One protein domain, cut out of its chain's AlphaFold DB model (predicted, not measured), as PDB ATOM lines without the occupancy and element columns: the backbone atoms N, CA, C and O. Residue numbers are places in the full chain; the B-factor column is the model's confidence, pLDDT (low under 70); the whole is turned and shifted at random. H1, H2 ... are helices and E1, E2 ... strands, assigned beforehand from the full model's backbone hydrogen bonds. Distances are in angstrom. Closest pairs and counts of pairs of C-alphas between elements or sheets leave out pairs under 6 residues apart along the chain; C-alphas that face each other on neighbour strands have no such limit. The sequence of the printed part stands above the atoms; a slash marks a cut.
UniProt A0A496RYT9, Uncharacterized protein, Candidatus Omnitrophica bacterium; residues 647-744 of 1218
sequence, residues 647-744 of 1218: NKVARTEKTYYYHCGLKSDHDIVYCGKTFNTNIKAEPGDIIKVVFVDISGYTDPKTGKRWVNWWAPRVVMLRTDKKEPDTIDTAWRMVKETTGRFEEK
ATOM      1  N   ASN A 647     163.802 195.702 136.775       83.44
ATOM      2  CA  ASN A 647     163.298 195.392 138.101       83.44
ATOM      3  C   ASN A 647     164.281 194.467 138.830       83.44
ATOM      4  O   ASN A 647     164.833 193.537 138.245       83.44
ATOM      5  N   LYS A 648     164.498 194.712 140.125       82.00
ATOM      6  CA  LYS A 648     165.344 193.874 140.988       82.00
ATOM      7  C   LYS A 648     164.480 192.907 141.793       82.00
ATOM      8  O   LYS A 648     163.442 193.301 142.321       82.00
ATOM      9  N   VAL A 649     164.918 191.657 141.927       74.56
ATOM     10  CA  VAL A 649     164.205 190.654 142.728       74.56
ATOM     11  C   VAL A 649     164.489 190.877 144.217       74.56
ATOM     12  O   VAL A 649     165.644 190.918 144.650       74.56
ATOM     13  N   ALA A 650     163.432 191.021 145.021       52.94
ATOM     14  CA  ALA A 650     163.546 191.268 146.457       52.94
ATOM     15  C   ALA A 650     164.337 190.152 147.166       52.94
ATOM     16  O   ALA A 650     164.133 188.972 146.891       52.94
ATOM     17  N   ARG A 651     165.206 190.529 148.117       50.44
ATOM     18  CA  ARG A 651     166.070 189.614 148.897       50.44
ATOM     19  C   ARG A 651     167.158 188.888 148.085       50.44
ATOM     20  O   ARG A 651     167.717 187.914 148.574       50.44
ATOM     21  N   THR A 652     167.481 189.372 146.885       43.78
ATOM     22  CA  THR A 652     168.624 188.897 146.084       43.78
ATOM     23  C   THR A 652     169.502 190.078 145.660       43.78
ATOM     24  O   THR A 652     168.993 191.169 145.392       43.78
ATOM     25  N   GLU A 653     170.826 189.905 145.628       56.25
ATOM     26  CA  GLU A 653     171.742 191.019 145.341       56.25
ATOM     27  C   GLU A 653     171.974 191.263 143.845       56.25
ATOM     28  O   GLU A 653     172.059 192.425 143.442       56.25
ATOM     29  N   LYS A 654     172.031 190.198 143.033       72.19
ATOM     30  CA  LYS A 654     172.500 190.234 141.633       72.19
ATOM     31  C   LYS A 654     171.480 189.728 140.603       72.19
ATOM     32  O   LYS A 654     171.876 189.412 139.491       72.19
ATOM     33  N   THR A 655     170.193 189.659 140.946       79.00
ATOM     34  CA  THR A 655     169.163 189.074 140.069       79.00
ATOM     35  C   THR A 655     168.097 190.097 139.662       79.00
ATOM     36  O   THR A 655     167.509 190.785 140.505       79.00
ATOM     37  N   TYR A 656     167.838 190.178 138.356       84.31
ATOM     38  CA  TYR A 656     166.993 191.180 137.703       84.31
ATOM     39  C   TYR A 656     165.985 190.539 136.753       84.31
ATOM     40  O   TYR A 656     166.246 189.472 136.213       84.31
ATOM     41  N   TYR A 657     164.878 191.217 136.483       88.50
ATOM     42  CA  TYR A 657     164.021 190.939 135.330       88.50
ATOM     43  C   TYR A 657     163.665 192.253 134.633       88.50
ATOM     44  O   TYR A 657     163.728 193.323 135.245       88.50
ATOM     45  N   TYR A 658     163.318 192.189 133.352       90.62
ATOM     46  CA  TYR A 658     163.207 193.361 132.485       90.62
ATOM     47  C   TYR A 658     161.834 193.449 131.841       90.62
ATOM     48  O   TYR A 658     161.273 192.425 131.478       90.62
ATOM     49  N   HIS A 659     161.300 194.654 131.683       89.62
ATOM     50  CA  HIS A 659     160.229 194.935 130.730       89.62
ATOM     51  C   HIS A 659     160.868 195.375 129.420       89.62
ATOM     52  O   HIS A 659     161.771 196.213 129.454       89.62
ATOM     53  N   CYS A 660     160.413 194.827 128.297       91.44
ATOM     54  CA  CYS A 660     161.071 195.027 127.011       91.44
ATOM     55  C   CYS A 660     160.136 195.576 125.934       91.44
ATOM     56  O   CYS A 660     158.915 195.436 126.025       91.44
ATOM     57  N   GLY A 661     160.733 196.168 124.899       90.00
ATOM     58  CA  GLY A 661     160.049 196.704 123.728       90.00
ATOM     59  C   GLY A 661     160.760 196.373 122.414       90.00
ATOM     60  O   GLY A 661     161.935 196.003 122.400       90.00
ATOM     61  N   LEU A 662     160.021 196.501 121.317       90.19
ATOM     62  CA  LEU A 662     160.471 196.313 119.937       90.19
ATOM     63  C   LEU A 662     160.242 197.586 119.127       90.19
ATOM     64  O   LEU A 662     159.374 198.393 119.464       90.19
ATOM     65  N   LYS A 663     160.985 197.742 118.030       87.62
ATOM     66  CA  LYS A 663     160.847 198.900 117.140       87.62
ATOM     67  C   LYS A 663     159.605 198.777 116.247       87.62
ATOM     68  O   LYS A 663     159.351 197.721 115.671       87.62
ATOM     69  N   SER A 664     158.851 199.859 116.105       81.75
ATOM     70  CA  SER A 664     157.829 200.077 115.074       81.75
ATOM     71  C   SER A 664     158.196 201.328 114.264       81.75
ATOM     72  O   SER A 664     159.113 202.053 114.651       81.75
ATOM     73  N   ASP A 665     157.514 201.582 113.145       72.12
ATOM     74  CA  ASP A 665     157.862 202.642 112.182       72.12
ATOM     75  C   ASP A 665     157.979 204.035 112.818       72.12
ATOM     76  O   ASP A 665     158.796 204.851 112.390       72.12
ATOM     77  N   HIS A 666     157.198 204.296 113.872       58.81
ATOM     78  CA  HIS A 666     157.145 205.596 114.546       58.81
ATOM     79  C   HIS A 666     157.207 205.513 116.081       58.81
ATOM     80  O   HIS A 666     157.024 206.534 116.735       58.81
ATOM     81  N   ASP A 667     157.415 204.328 116.674       74.75
ATOM     82  CA  ASP A 667     157.262 204.132 118.128       74.75
ATOM     83  C   ASP A 667     157.971 202.868 118.656       74.75
ATOM     84  O   ASP A 667     158.357 201.983 117.888       74.75
ATOM     85  N   ILE A 668     158.081 202.738 119.986       83.44
ATOM     86  CA  ILE A 668     158.464 201.482 120.652       83.44
ATOM     87  C   ILE A 668     157.219 200.746 121.155       83.44
ATOM     88  O   ILE A 668     156.412 201.286 121.910       83.44
ATOM     89  N   VAL A 669     157.080 199.476 120.776       83.94
ATOM     90  CA  VAL A 669     155.934 198.629 121.132       83.94
ATOM     91  C   VAL A 669     156.331 197.630 122.210       83.94
ATOM     92  O   VAL A 669     157.352 196.954 122.100       83.94
ATOM     93  N   TYR A 670     155.508 197.498 123.251       85.56
ATOM     94  CA  TYR A 670     155.760 196.567 124.350       85.56
ATOM     95  C   TYR A 670     155.837 195.108 123.886       85.56
ATOM     96  O   TYR A 670     155.013 194.641 123.098       85.56
ATOM     97  N   CYS A 671     156.815 194.386 124.435       82.62
ATOM     98  CA  CYS A 671     157.142 193.005 124.092       82.62
ATOM     99  C   CYS A 671     157.216 192.096 125.330       82.62
ATOM    100  O   CYS A 671     157.880 191.070 125.326       82.62
ATOM    101  N   GLY A 672     156.551 192.446 126.433       85.81
ATOM    102  CA  GLY A 672     156.498 191.584 127.616       85.81
ATOM    103  C   GLY A 672     157.663 191.752 128.597       85.81
ATOM    104  O   GLY A 672     158.542 192.601 128.447       85.81
ATOM    105  N   LYS A 673     157.642 190.932 129.656       90.25
ATOM    106  CA  LYS A 673     158.670 190.910 130.713       90.25
ATOM    107  C   LYS A 673     159.568 189.684 130.594       90.25
ATOM    108  O   LYS A 673     159.070 188.638 130.199       90.25
ATOM    109  N   THR A 674     160.837 189.771 130.973       90.56
ATOM    110  CA  THR A 674     161.771 188.638 131.007       90.56
ATOM    111  C   THR A 674     161.691 187.863 132.326       90.56
ATOM    112  O   THR A 674     161.070 188.298 133.299       90.56
ATOM    113  N   PHE A 675     162.314 186.688 132.370       88.44
ATOM    114  CA  PHE A 675     162.626 185.974 133.602       88.44
ATOM    115  C   PHE A 675     163.852 186.553 134.303       88.44
ATOM    116  O   PHE A 675     164.649 187.299 133.733       88.44
ATOM    117  N   ASN A 676     164.002 186.136 135.557       87.00
ATOM    118  CA  ASN A 676     165.129 186.469 136.405       87.00
ATOM    119  C   ASN A 676     166.463 186.083 135.742       87.00
ATOM    120  O   ASN A 676     166.659 184.936 135.341       87.00
ATOM    121  N   THR A 677     167.391 187.028 135.669       81.69
ATOM    122  CA  THR A 677     168.737 186.865 135.123       81.69
ATOM    123  C   THR A 677     169.756 187.605 135.983       81.69
ATOM    124  O   THR A 677     169.423 188.575 136.665       81.69
ATOM    125  N   ASN A 678     171.009 187.156 135.938       83.50
ATOM    126  CA  ASN A 678     172.135 187.874 136.535       83.50
ATOM    127  C   ASN A 678     172.835 188.804 135.526       83.50
ATOM    128  O   ASN A 678     173.740 189.548 135.903       83.50
ATOM    129  N   ILE A 679     172.416 188.778 134.253       82.44
ATOM    130  CA  ILE A 679     172.892 189.699 133.218       82.44
ATOM    131  C   ILE A 679     172.303 191.068 133.517       82.44
ATOM    132  O   ILE A 679     171.086 191.243 133.487       82.44
ATOM    133  N   LYS A 680     173.177 192.024 133.825       87.19
ATOM    134  CA  LYS A 680     172.784 193.383 134.168       87.19
ATOM    135  C   LYS A 680     172.732 194.248 132.904       87.19
ATOM    136  O   LYS A 680     173.773 194.666 132.420       87.19
ATOM    137  N   ALA A 681     171.522 194.533 132.437       84.50
ATOM    138  CA  ALA A 681     171.207 195.582 131.465       84.50
ATOM    139  C   ALA A 681     170.521 196.784 132.149       84.50
ATOM    140  O   ALA A 681     169.912 196.626 133.218       84.50
ATOM    141  N   GLU A 682     170.625 197.968 131.556       87.12
ATOM    142  CA  GLU A 682     169.933 199.203 131.946       87.12
ATOM    143  C   GLU A 682     168.846 199.564 130.907       87.12
ATOM    144  O   GLU A 682     168.896 199.077 129.777       87.12
ATOM    145  N   PRO A 683     167.828 200.376 131.256       87.31
ATOM    146  CA  PRO A 683     166.896 200.914 130.263       87.31
ATOM    147  C   PRO A 683     167.628 201.606 129.104       87.31
ATOM    148  O   PRO A 683     168.544 202.386 129.343       87.31
ATOM    149  N   GLY A 684     167.229 201.306 127.867       80.12
ATOM    150  CA  GLY A 684     167.903 201.747 126.640       80.12
ATOM    151  C   GLY A 684     168.874 200.720 126.043       80.12
ATOM    152  O   GLY A 684     169.143 200.772 124.846       80.12
ATOM    153  N   ASP A 685     169.345 199.744 126.824       87.88
ATOM    154  CA  ASP A 685     170.181 198.666 126.298       87.88
ATOM    155  C   ASP A 685     169.366 197.680 125.453       87.88
ATOM    156  O   ASP A 685     168.180 197.440 125.700       87.88
ATOM    157  N   ILE A 686     170.025 197.026 124.497       89.06
ATOM    158  CA  ILE A 686     169.436 195.928 123.728       89.06
ATOM    159  C   ILE A 686     169.936 194.608 124.301       89.06
ATOM    160  O   ILE A 686     171.137 194.379 124.456       89.06
ATOM    161  N   ILE A 687     169.007 193.712 124.610       89.19
ATOM    162  CA  ILE A 687     169.300 192.374 125.117       89.19
ATOM    163  C   ILE A 687     168.765 191.316 124.162       89.19
ATOM    164  O   ILE A 687     167.647 191.422 123.662       89.19
ATOM    165  N   LYS A 688     169.536 190.246 123.953       90.12
ATOM    166  CA  LYS A 688     169.037 189.063 123.251       90.12
ATOM    167  C   LYS A 688     168.213 188.230 124.220       90.12
ATOM    168  O   LYS A 688     168.748 187.672 125.187       90.12
ATOM    169  N   VAL A 689     166.917 188.136 123.955       86.50
ATOM    170  CA  VAL A 689     165.974 187.341 124.739       86.50
ATOM    171  C   VAL A 689     165.597 186.116 123.931       86.50
ATOM    172  O   VAL A 689     165.058 186.229 122.836       86.50
ATOM    173  N   VAL A 690     165.871 184.941 124.488       81.81
ATOM    174  CA  VAL A 690     165.372 183.673 123.963       81.81
ATOM    175  C   VAL A 690     164.053 183.340 124.635       81.81
ATOM    176  O   VAL A 690     163.961 183.376 125.859       81.81
ATOM    177  N   PHE A 691     163.053 182.956 123.862       82.00
ATOM    178  CA  PHE A 691     161.741 182.565 124.359       82.00
ATOM    179  C   PHE A 691     161.235 181.329 123.619       82.00
ATOM    180  O   PHE A 691     161.749 180.945 122.567       82.00
ATOM    181  N   VAL A 692     160.246 180.671 124.219       68.62
ATOM    182  CA  VAL A 692     159.675 179.432 123.683       68.62
ATOM    183  C   VAL A 692     158.548 179.735 122.699       68.62
ATOM    184  O   VAL A 692     158.503 179.129 121.634       68.62
ATOM    185  N   ASP A 693     157.677 180.691 123.026       74.06
ATOM    186  CA  ASP A 693     156.528 181.055 122.190       74.06
ATOM    187  C   ASP A 693     156.235 182.567 122.251       74.06
ATOM    188  O   ASP A 693     156.734 183.250 123.148       74.06
ATOM    189  N   ILE A 694     155.447 183.108 121.318       84.44
ATOM    190  CA  ILE A 694     155.055 184.523 121.271       84.44
ATOM    191  C   ILE A 694     153.604 184.689 120.802       84.44
ATOM    192  O   ILE A 694     153.191 184.135 119.795       84.44
ATOM    193  N   SER A 695     152.804 185.450 121.549       83.12
ATOM    194  CA  SER A 695     151.403 185.753 121.218       83.12
ATOM    195  C   SER A 695     151.251 187.185 120.725       83.12
ATOM    196  O   SER A 695     151.987 188.070 121.170       83.12
ATOM    197  N   GLY A 696     150.285 187.408 119.835       85.94
ATOM    198  CA  GLY A 696     149.996 188.711 119.249       85.94
ATOM    199  C   GLY A 696     148.642 189.251 119.690       85.94
ATOM    200  O   GLY A 696     147.655 188.524 119.764       85.94
ATOM    201  N   TYR A 697     148.587 190.549 119.957       86.00
ATOM    202  CA  TYR A 697     147.394 191.221 120.453       86.00
ATOM    203  C   TYR A 697     147.125 192.509 119.682       86.00
ATOM    204  O   TYR A 697     148.053 193.201 119.255       86.00
ATOM    205  N   THR A 698     145.846 192.847 119.565       84.44
ATOM    206  CA  THR A 698     145.392 194.157 119.084       84.44
ATOM    207  C   THR A 698     144.705 194.878 120.232       84.44
ATOM    208  O   THR A 698     143.832 194.311 120.890       84.44
ATOM    209  N   ASP A 699     145.104 196.117 120.497       81.12
ATOM    210  CA  ASP A 699     144.442 196.949 121.494       81.12
ATOM    211  C   ASP A 699     143.055 197.385 120.979       81.12
ATOM    212  O   ASP A 699     142.991 198.095 119.973       81.12
ATOM    213  N   PRO A 700     141.947 197.019 121.652       79.06
ATOM    214  CA  PRO A 700     140.598 197.354 121.197       79.06
ATOM    215  C   PRO A 700     140.288 198.859 121.250       79.06
ATOM    216  O   PRO A 700     139.350 199.305 120.600       79.06
ATOM    217  N   LYS A 701     141.048 199.663 122.010       78.31
ATOM    218  CA  LYS A 701     140.839 201.119 122.116       78.31
ATOM    219  C   LYS A 701     141.615 201.912 121.072       78.31
ATOM    220  O   LYS A 701     141.143 202.952 120.629       78.31
ATOM    221  N   THR A 702     142.825 201.471 120.735       79.12
ATOM    222  CA  THR A 702     143.746 202.233 119.869       79.12
ATOM    223  C   THR A 702     143.994 201.575 118.516       79.12
ATOM    224  O   THR A 702     144.592 202.196 117.641       79.12
ATOM    225  N   GLY A 703     143.594 200.313 118.340       77.88
ATOM    226  CA  GLY A 703     143.897 199.507 117.157       77.88
ATOM    227  C   GLY A 703     145.375 199.117 117.022       77.88
ATOM    228  O   GLY A 703     145.737 198.431 116.064       77.88
ATOM    229  N   LYS A 704     146.250 199.528 117.957       80.81
ATOM    230  CA  LYS A 704     147.690 199.241 117.899       80.81
ATOM    231  C   LYS A 704     147.968 197.762 118.183       80.81
ATOM    232  O   LYS A 704     147.392 197.146 119.079       80.81
ATOM    233  N   ARG A 705     148.905 197.206 117.418       84.06
ATOM    234  CA  ARG A 705     149.365 195.819 117.512       84.06
ATOM    235  C   ARG A 705     150.540 195.693 118.483       84.06
ATOM    236  O   ARG A 705     151.491 196.458 118.368       84.06
ATOM    237  N   TRP A 706     150.517 194.702 119.373       86.62
ATOM    238  CA  TRP A 706     151.612 194.400 120.305       86.62
ATOM    239  C   TRP A 706     151.779 192.893 120.526       86.62
ATOM    240  O   TRP A 706     150.941 192.099 120.102       86.62
ATOM    241  N   VAL A 707     152.878 192.479 121.160       87.19
ATOM    242  CA  VAL A 707     153.213 191.057 121.346       87.19
ATOM    243  C   VAL A 707     153.633 190.754 122.783       87.19
ATOM    244  O   VAL A 707     154.108 191.623 123.511       87.19
ATOM    245  N   ASN A 708     153.490 189.501 123.207       86.62
ATOM    246  CA  ASN A 708     154.018 189.027 124.484       86.62
ATOM    247  C   ASN A 708     154.627 187.638 124.317       86.62
ATOM    248  O   ASN A 708     153.968 186.719 123.830       86.62
ATOM    249  N   TRP A 709     155.863 187.474 124.765       87.94
ATOM    250  CA  TRP A 709     156.573 186.199 124.715       87.94
ATOM    251  C   TRP A 709     156.315 185.311 125.944       87.94
ATOM    252  O   TRP A 709     155.940 185.773 127.027       87.94
ATOM    253  N   TRP A 710     156.547 184.010 125.788       77.44
ATOM    254  CA  TRP A 710     156.426 182.992 126.827       77.44
ATOM    255  C   TRP A 710     157.782 182.331 127.119       77.44
ATOM    256  O   TRP A 710     158.569 182.044 126.219       77.44
ATOM    257  N   ALA A 711     158.062 182.103 128.404       76.12
ATOM    258  CA  ALA A 711     159.363 181.666 128.930       76.12
ATOM    259  C   ALA A 711     160.611 182.473 128.460       76.12
ATOM    260  O   ALA A 711     161.616 181.880 128.062       76.12
ATOM    261  N   PRO A 712     160.586 183.817 128.529       84.38
ATOM    262  CA  PRO A 712     161.652 184.690 128.028       84.38
ATOM    263  C   PRO A 712     162.887 184.731 128.935       84.38
ATOM    264  O   PRO A 712     162.863 185.292 130.031       84.38
ATOM    265  N   ARG A 713     164.008 184.192 128.467       85.06
ATOM    266  CA  ARG A 713     165.302 184.199 129.154       85.06
ATOM    267  C   ARG A 713     166.272 185.148 128.472       85.06
ATOM    268  O   ARG A 713     166.479 185.080 127.264       85.06
ATOM    269  N   VAL A 714     166.931 185.980 129.267       84.50
ATOM    270  CA  VAL A 714     168.004 186.851 128.779       84.50
ATOM    271  C   VAL A 714     169.263 186.017 128.559       84.50
ATOM    272  O   VAL A 714     169.703 185.334 129.484       84.50
ATOM    273  N   VAL A 715     169.819 186.065 127.348       77.06
ATOM    274  CA  VAL A 715     171.024 185.307 126.969       77.06
ATOM    275  C   VAL A 715     172.271 186.174 127.039       77.06
ATOM    276  O   VAL A 715     173.271 185.749 127.604       77.06
ATOM    277  N   MET A 716     172.215 187.384 126.482       77.12
ATOM    278  CA  MET A 716     173.356 188.300 126.436       77.12
ATOM    279  C   MET A 716     172.901 189.746 126.234       77.12
ATOM    280  O   MET A 716     171.806 189.998 125.724       77.12
ATOM    281  N   LEU A 717     173.774 190.678 126.606       85.31
ATOM    282  CA  LEU A 717     173.697 192.074 126.186       85.31
ATOM    283  C   LEU A 717     174.176 192.175 124.729       85.31
ATOM    284  O   LEU A 717     175.168 191.545 124.370       85.31
ATOM    285  N   ARG A 718     173.477 192.938 123.891       77.31
ATOM    286  CA  ARG A 718     173.814 193.150 122.475       77.31
ATOM    287  C   ARG A 718     174.411 194.533 122.277       77.31
ATOM    288  O   ARG A 718     173.800 195.402 121.668       77.31
ATOM    289  N   THR A 719     175.617 194.721 122.805       74.88
ATOM    290  CA  THR A 719     176.373 195.978 122.668       74.88
ATOM    291  C   THR A 719     176.758 196.289 121.219       74.88
ATOM    292  O   THR A 719     177.120 197.415 120.906       74.88
ATOM    293  N   ASP A 720     176.692 195.290 120.335       68.19
ATOM    294  CA  ASP A 720     176.935 195.396 118.897       68.19
ATOM    295  C   ASP A 720     175.735 195.954 118.111       68.19
ATOM    296  O   ASP A 720     175.908 196.455 116.999       68.19
ATOM    297  N   LYS A 721     174.515 195.885 118.662       69.81
ATOM    298  CA  LYS A 721     173.308 196.390 117.999       69.81
ATOM    299  C   LYS A 721     172.970 197.802 118.460       69.81
ATOM    300  O   LYS A 721     173.032 198.116 119.641       69.81
ATOM    301  N   LYS A 722     172.552 198.635 117.502       78.06
ATOM    302  CA  LYS A 722     172.056 200.001 117.747       78.06
ATOM    303  C   LYS A 722     170.531 200.085 117.818       78.06
ATOM    304  O   LYS A 722     170.010 201.028 118.396       78.06
ATOM    305  N   GLU A 723     169.824 199.111 117.244       82.62
ATOM    306  CA  GLU A 723     168.360 199.063 117.225       82.62
ATOM    307  C   GLU A 723     167.845 197.661 117.599       82.62
ATOM    308  O   GLU A 723     168.482 196.665 117.223       82.62
ATOM    309  N   PRO A 724     166.724 197.560 118.344       89.19
ATOM    310  CA  PRO A 724     166.072 196.284 118.616       89.19
ATOM    311  C   PRO A 724     165.383 195.750 117.350       89.19
ATOM    312  O   PRO A 724     165.158 196.480 116.383       89.19
ATOM    313  N   ASP A 725     165.002 194.476 117.366       90.00
ATOM    314  CA  ASP A 725     164.222 193.877 116.286       90.00
ATOM    315  C   ASP A 725     162.834 194.536 116.170       90.00
ATOM    316  O   ASP A 725     162.299 195.128 117.117       90.00
ATOM    317  N   THR A 726     162.240 194.446 114.978       89.62
ATOM    318  CA  THR A 726     160.970 195.113 114.679       89.62
ATOM    319  C   THR A 726     159.758 194.310 115.136       89.62
ATOM    320  O   THR A 726     159.767 193.074 115.175       89.62
ATOM    321  N   ILE A 727     158.660 195.014 115.405       87.06
ATOM    322  CA  ILE A 727     157.361 194.414 115.706       87.06
ATOM    323  C   ILE A 727     156.882 193.507 114.562       87.06
ATOM    324  O   ILE A 727     156.319 192.454 114.833       87.06
ATOM    325  N   ASP A 728     157.192 193.816 113.299       85.56
ATOM    326  CA  ASP A 728     156.874 192.946 112.153       85.56
ATOM    327  C   ASP A 728     157.664 191.638 112.152       85.56
ATOM    328  O   ASP A 728     157.168 190.592 111.728       85.56
ATOM    329  N   THR A 729     158.898 191.669 112.654       84.31
ATOM    330  CA  THR A 729     159.700 190.458 112.854       84.31
ATOM    331  C   THR A 729     159.059 189.572 113.914       84.31
ATOM    332  O   THR A 729     158.884 188.375 113.683       84.31
ATOM    333  N   ALA A 730     158.598 190.160 115.018       85.19
ATOM    334  CA  ALA A 730     157.824 189.434 116.015       85.19
ATOM    335  C   ALA A 730     156.469 188.945 115.471       85.19
ATOM    336  O   ALA A 730     156.097 187.806 115.730       85.19
ATOM    337  N   TRP A 731     155.753 189.731 114.661       83.69
ATOM    338  CA  TRP A 731     154.471 189.329 114.067       83.69
ATOM    339  C   TRP A 731     154.589 188.180 113.072       83.69
ATOM    340  O   TRP A 731     153.692 187.338 113.013       83.69
ATOM    341  N   ARG A 732     155.684 188.114 112.304       80.12
ATOM    342  CA  ARG A 732     155.996 186.930 111.491       80.12
ATOM    343  C   ARG A 732     156.160 185.702 112.381       80.12
ATOM    344  O   ARG A 732     155.506 184.696 112.132       80.12
ATOM    345  N   MET A 733     156.902 185.829 113.484       82.19
ATOM    346  CA  MET A 733     157.044 184.739 114.452       82.19
ATOM    347  C   MET A 733     155.706 184.344 115.089       82.19
ATOM    348  O   MET A 733     155.477 183.152 115.225       82.19
ATOM    349  N   VAL A 734     154.815 185.289 115.423       79.62
ATOM    350  CA  VAL A 734     153.469 184.989 115.959       79.62
ATOM    351  C   VAL A 734     152.667 184.130 114.974       79.62
ATOM    352  O   VAL A 734     152.067 183.134 115.371       79.62
ATOM    353  N   LYS A 735     152.689 184.461 113.675       73.44
ATOM    354  CA  LYS A 735     152.006 183.672 112.628       73.44
ATOM    355  C   LYS A 735     152.586 182.262 112.463       73.44
ATOM    356  O   LYS A 735     151.875 181.361 112.036       73.44
ATOM    357  N   GLU A 736     153.857 182.081 112.810       65.50
ATOM    358  CA  GLU A 736     154.584 180.806 112.794       65.50
ATOM    359  C   GLU A 736     154.498 180.043 114.135       65.50
ATOM    360  O   GLU A 736     155.260 179.102 114.368       65.50
ATOM    361  N   THR A 737     153.642 180.475 115.066       62.50
ATOM    362  CA  THR A 737     153.472 179.850 116.388       62.50
ATOM    363  C   THR A 737     152.032 179.461 116.681       62.50
ATOM    364  O   THR A 737     151.102 179.953 116.052       62.50
ATOM    365  N   THR A 738     151.845 178.641 117.719       56.88
ATOM    366  CA  THR A 738     150.552 178.397 118.378       56.88
ATOM    367  C   THR A 738     150.013 179.604 119.158       56.88
ATOM    368  O   THR A 738     148.964 179.499 119.797       56.88
ATOM    369  N   GLY A 739     150.729 180.735 119.154       55.66
ATOM    370  CA  GLY A 739     150.367 181.959 119.854       55.66
ATOM    371  C   GLY A 739     148.954 182.442 119.526       55.66
ATOM    372  O   GLY A 739     148.451 182.296 118.411       55.66
ATOM    373  N   ARG A 740     148.288 183.021 120.527       65.31
ATOM    374  CA  ARG A 740     146.906 183.489 120.376       65.31
ATOM    375  C   ARG A 740     146.860 184.814 119.621       65.31
ATOM    376  O   ARG A 740     147.758 185.638 119.790       65.31
ATOM    377  N   PHE A 741     145.782 185.004 118.858       73.50
ATOM    378  CA  PHE A 741     145.348 186.287 118.311       73.50
ATOM    379  C   PHE A 741     144.087 186.705 119.062       73.50
ATOM    380  O   PHE A 741     143.034 186.095 118.891       73.50
ATOM    381  N   GLU A 742     144.204 187.699 119.932       77.50
ATOM    382  CA  GLU A 742     143.097 188.168 120.767       77.50
ATOM    383  C   GLU A 742     143.075 189.701 120.809       77.50
ATOM    384  O   GLU A 742     144.114 190.362 120.699       77.50
ATOM    385  N   GLU A 743     141.889 190.276 121.010       73.81
ATOM    386  CA  GLU A 743     141.760 191.685 121.374       73.81
ATOM    387  C   GLU A 743     142.091 191.852 122.854       73.81
ATOM    388  O   GLU A 743     141.436 191.287 123.733       73.81
ATOM    389  N   LYS A 744     143.143 192.615 123.141       77.69
ATOM    390  CA  LYS A 744     143.597 192.849 124.507       77.69
ATOM    391  C   LYS A 744     144.215 194.239 124.626       77.69
ATOM    392  O   LYS A 744     145.140 194.539 123.865       77.69
TER     393      LYS A 744
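What this domain is: This is residues 647 to 744 of the 1218 residues of an uncharacterized protein of Candidatus Omnitrophica bacterium (UniProt A0A496RYT9). A two-stranded ribbon is folded into a V, with E3 and E6 as one arm and E4 and E5 as the other, and the hairpin of E1 and E2 packs on it with E2 beside E5. The short helix H1 covers one face of E4 and E5, and the small strand E7 adds to the edge of E4. You will find 98 printed residues with seven named strands and one named helix, in the order E1 E2 E3 E4 E5 E6 H1 E7. The sheet E5 E4 E7 is mixed, while the pairs E1 and E2, E3 and E6 are antiparallel. The class is mostly strand, and the whole is compact, with a radius of gyration of the C-alphas of 13.9 A and spans of 40 by 28 by 26 A.

Where its parts are: Start at Asn 647, where residues 647 to 648 pair antiparallel with residues 656 to 657 of E1. Find C-alpha 656 at (166.993, 191.180, 137.703); from there E1, residues 656 to 663, runs 22.8 A. E2 follows at residues 668 to 673, 14.6 A long. After it come E3, residues 686 to 691, 15.4 A, and E4, residues 693 to 698, 17.5 A. E5 is residues 705 to 710, 17.4 A, and E6 is residues 713 to 717, 11.9 A. Find C-alpha 727 at (157.361, 194.414, 115.706), where H1 begins; it runs 12.4 A to residue 735. E7, residues 741 to 743, spans 7.2 A and ends at C-alpha 743, (141.760, 191.685, 121.374).

How they stand to each other: Look first at inner strand E4. E5 is its antiparallel neighbour and forms a hairpin with it, with N 697 and O 706 2.8 A apart. Edge strand E7 is parallel to E4, with N 698 and O 742 3.2 A apart. H1 is on this sheet at a height over the sheet of 8.2 A, over E5 and E4, and runs across the strands, at 67 degrees to E4 on the local plane. Its closest C-alphas to E4 are those of Val 734 and Ile 694, 5.6 A apart. In H1, every O i to N i+4 pair is within hydrogen-bond range. E2 and E5 come closest at the C-alphas of Gly 672 and Asn 708, 4.7 A apart. In the hairpin of E1 and E2, N 662 and O 669 are 2.8 A apart. E3 and E6 are antiparallel neighbours, with N 713 and O 690 2.7 A apart. E1 is near E3, E5 and E6.

The domain as a whole: The C-alphas farthest apart are those of Glu 653 and Gly 703, 40.5 A. The printed part has no cut. The link from E2 to E3, 12 residues, is long. The mean pLDDT of the printed part is 80.0; look for values under 70 at residues 650 to 653, 666, 692, 720 to 721 and 736 to 740.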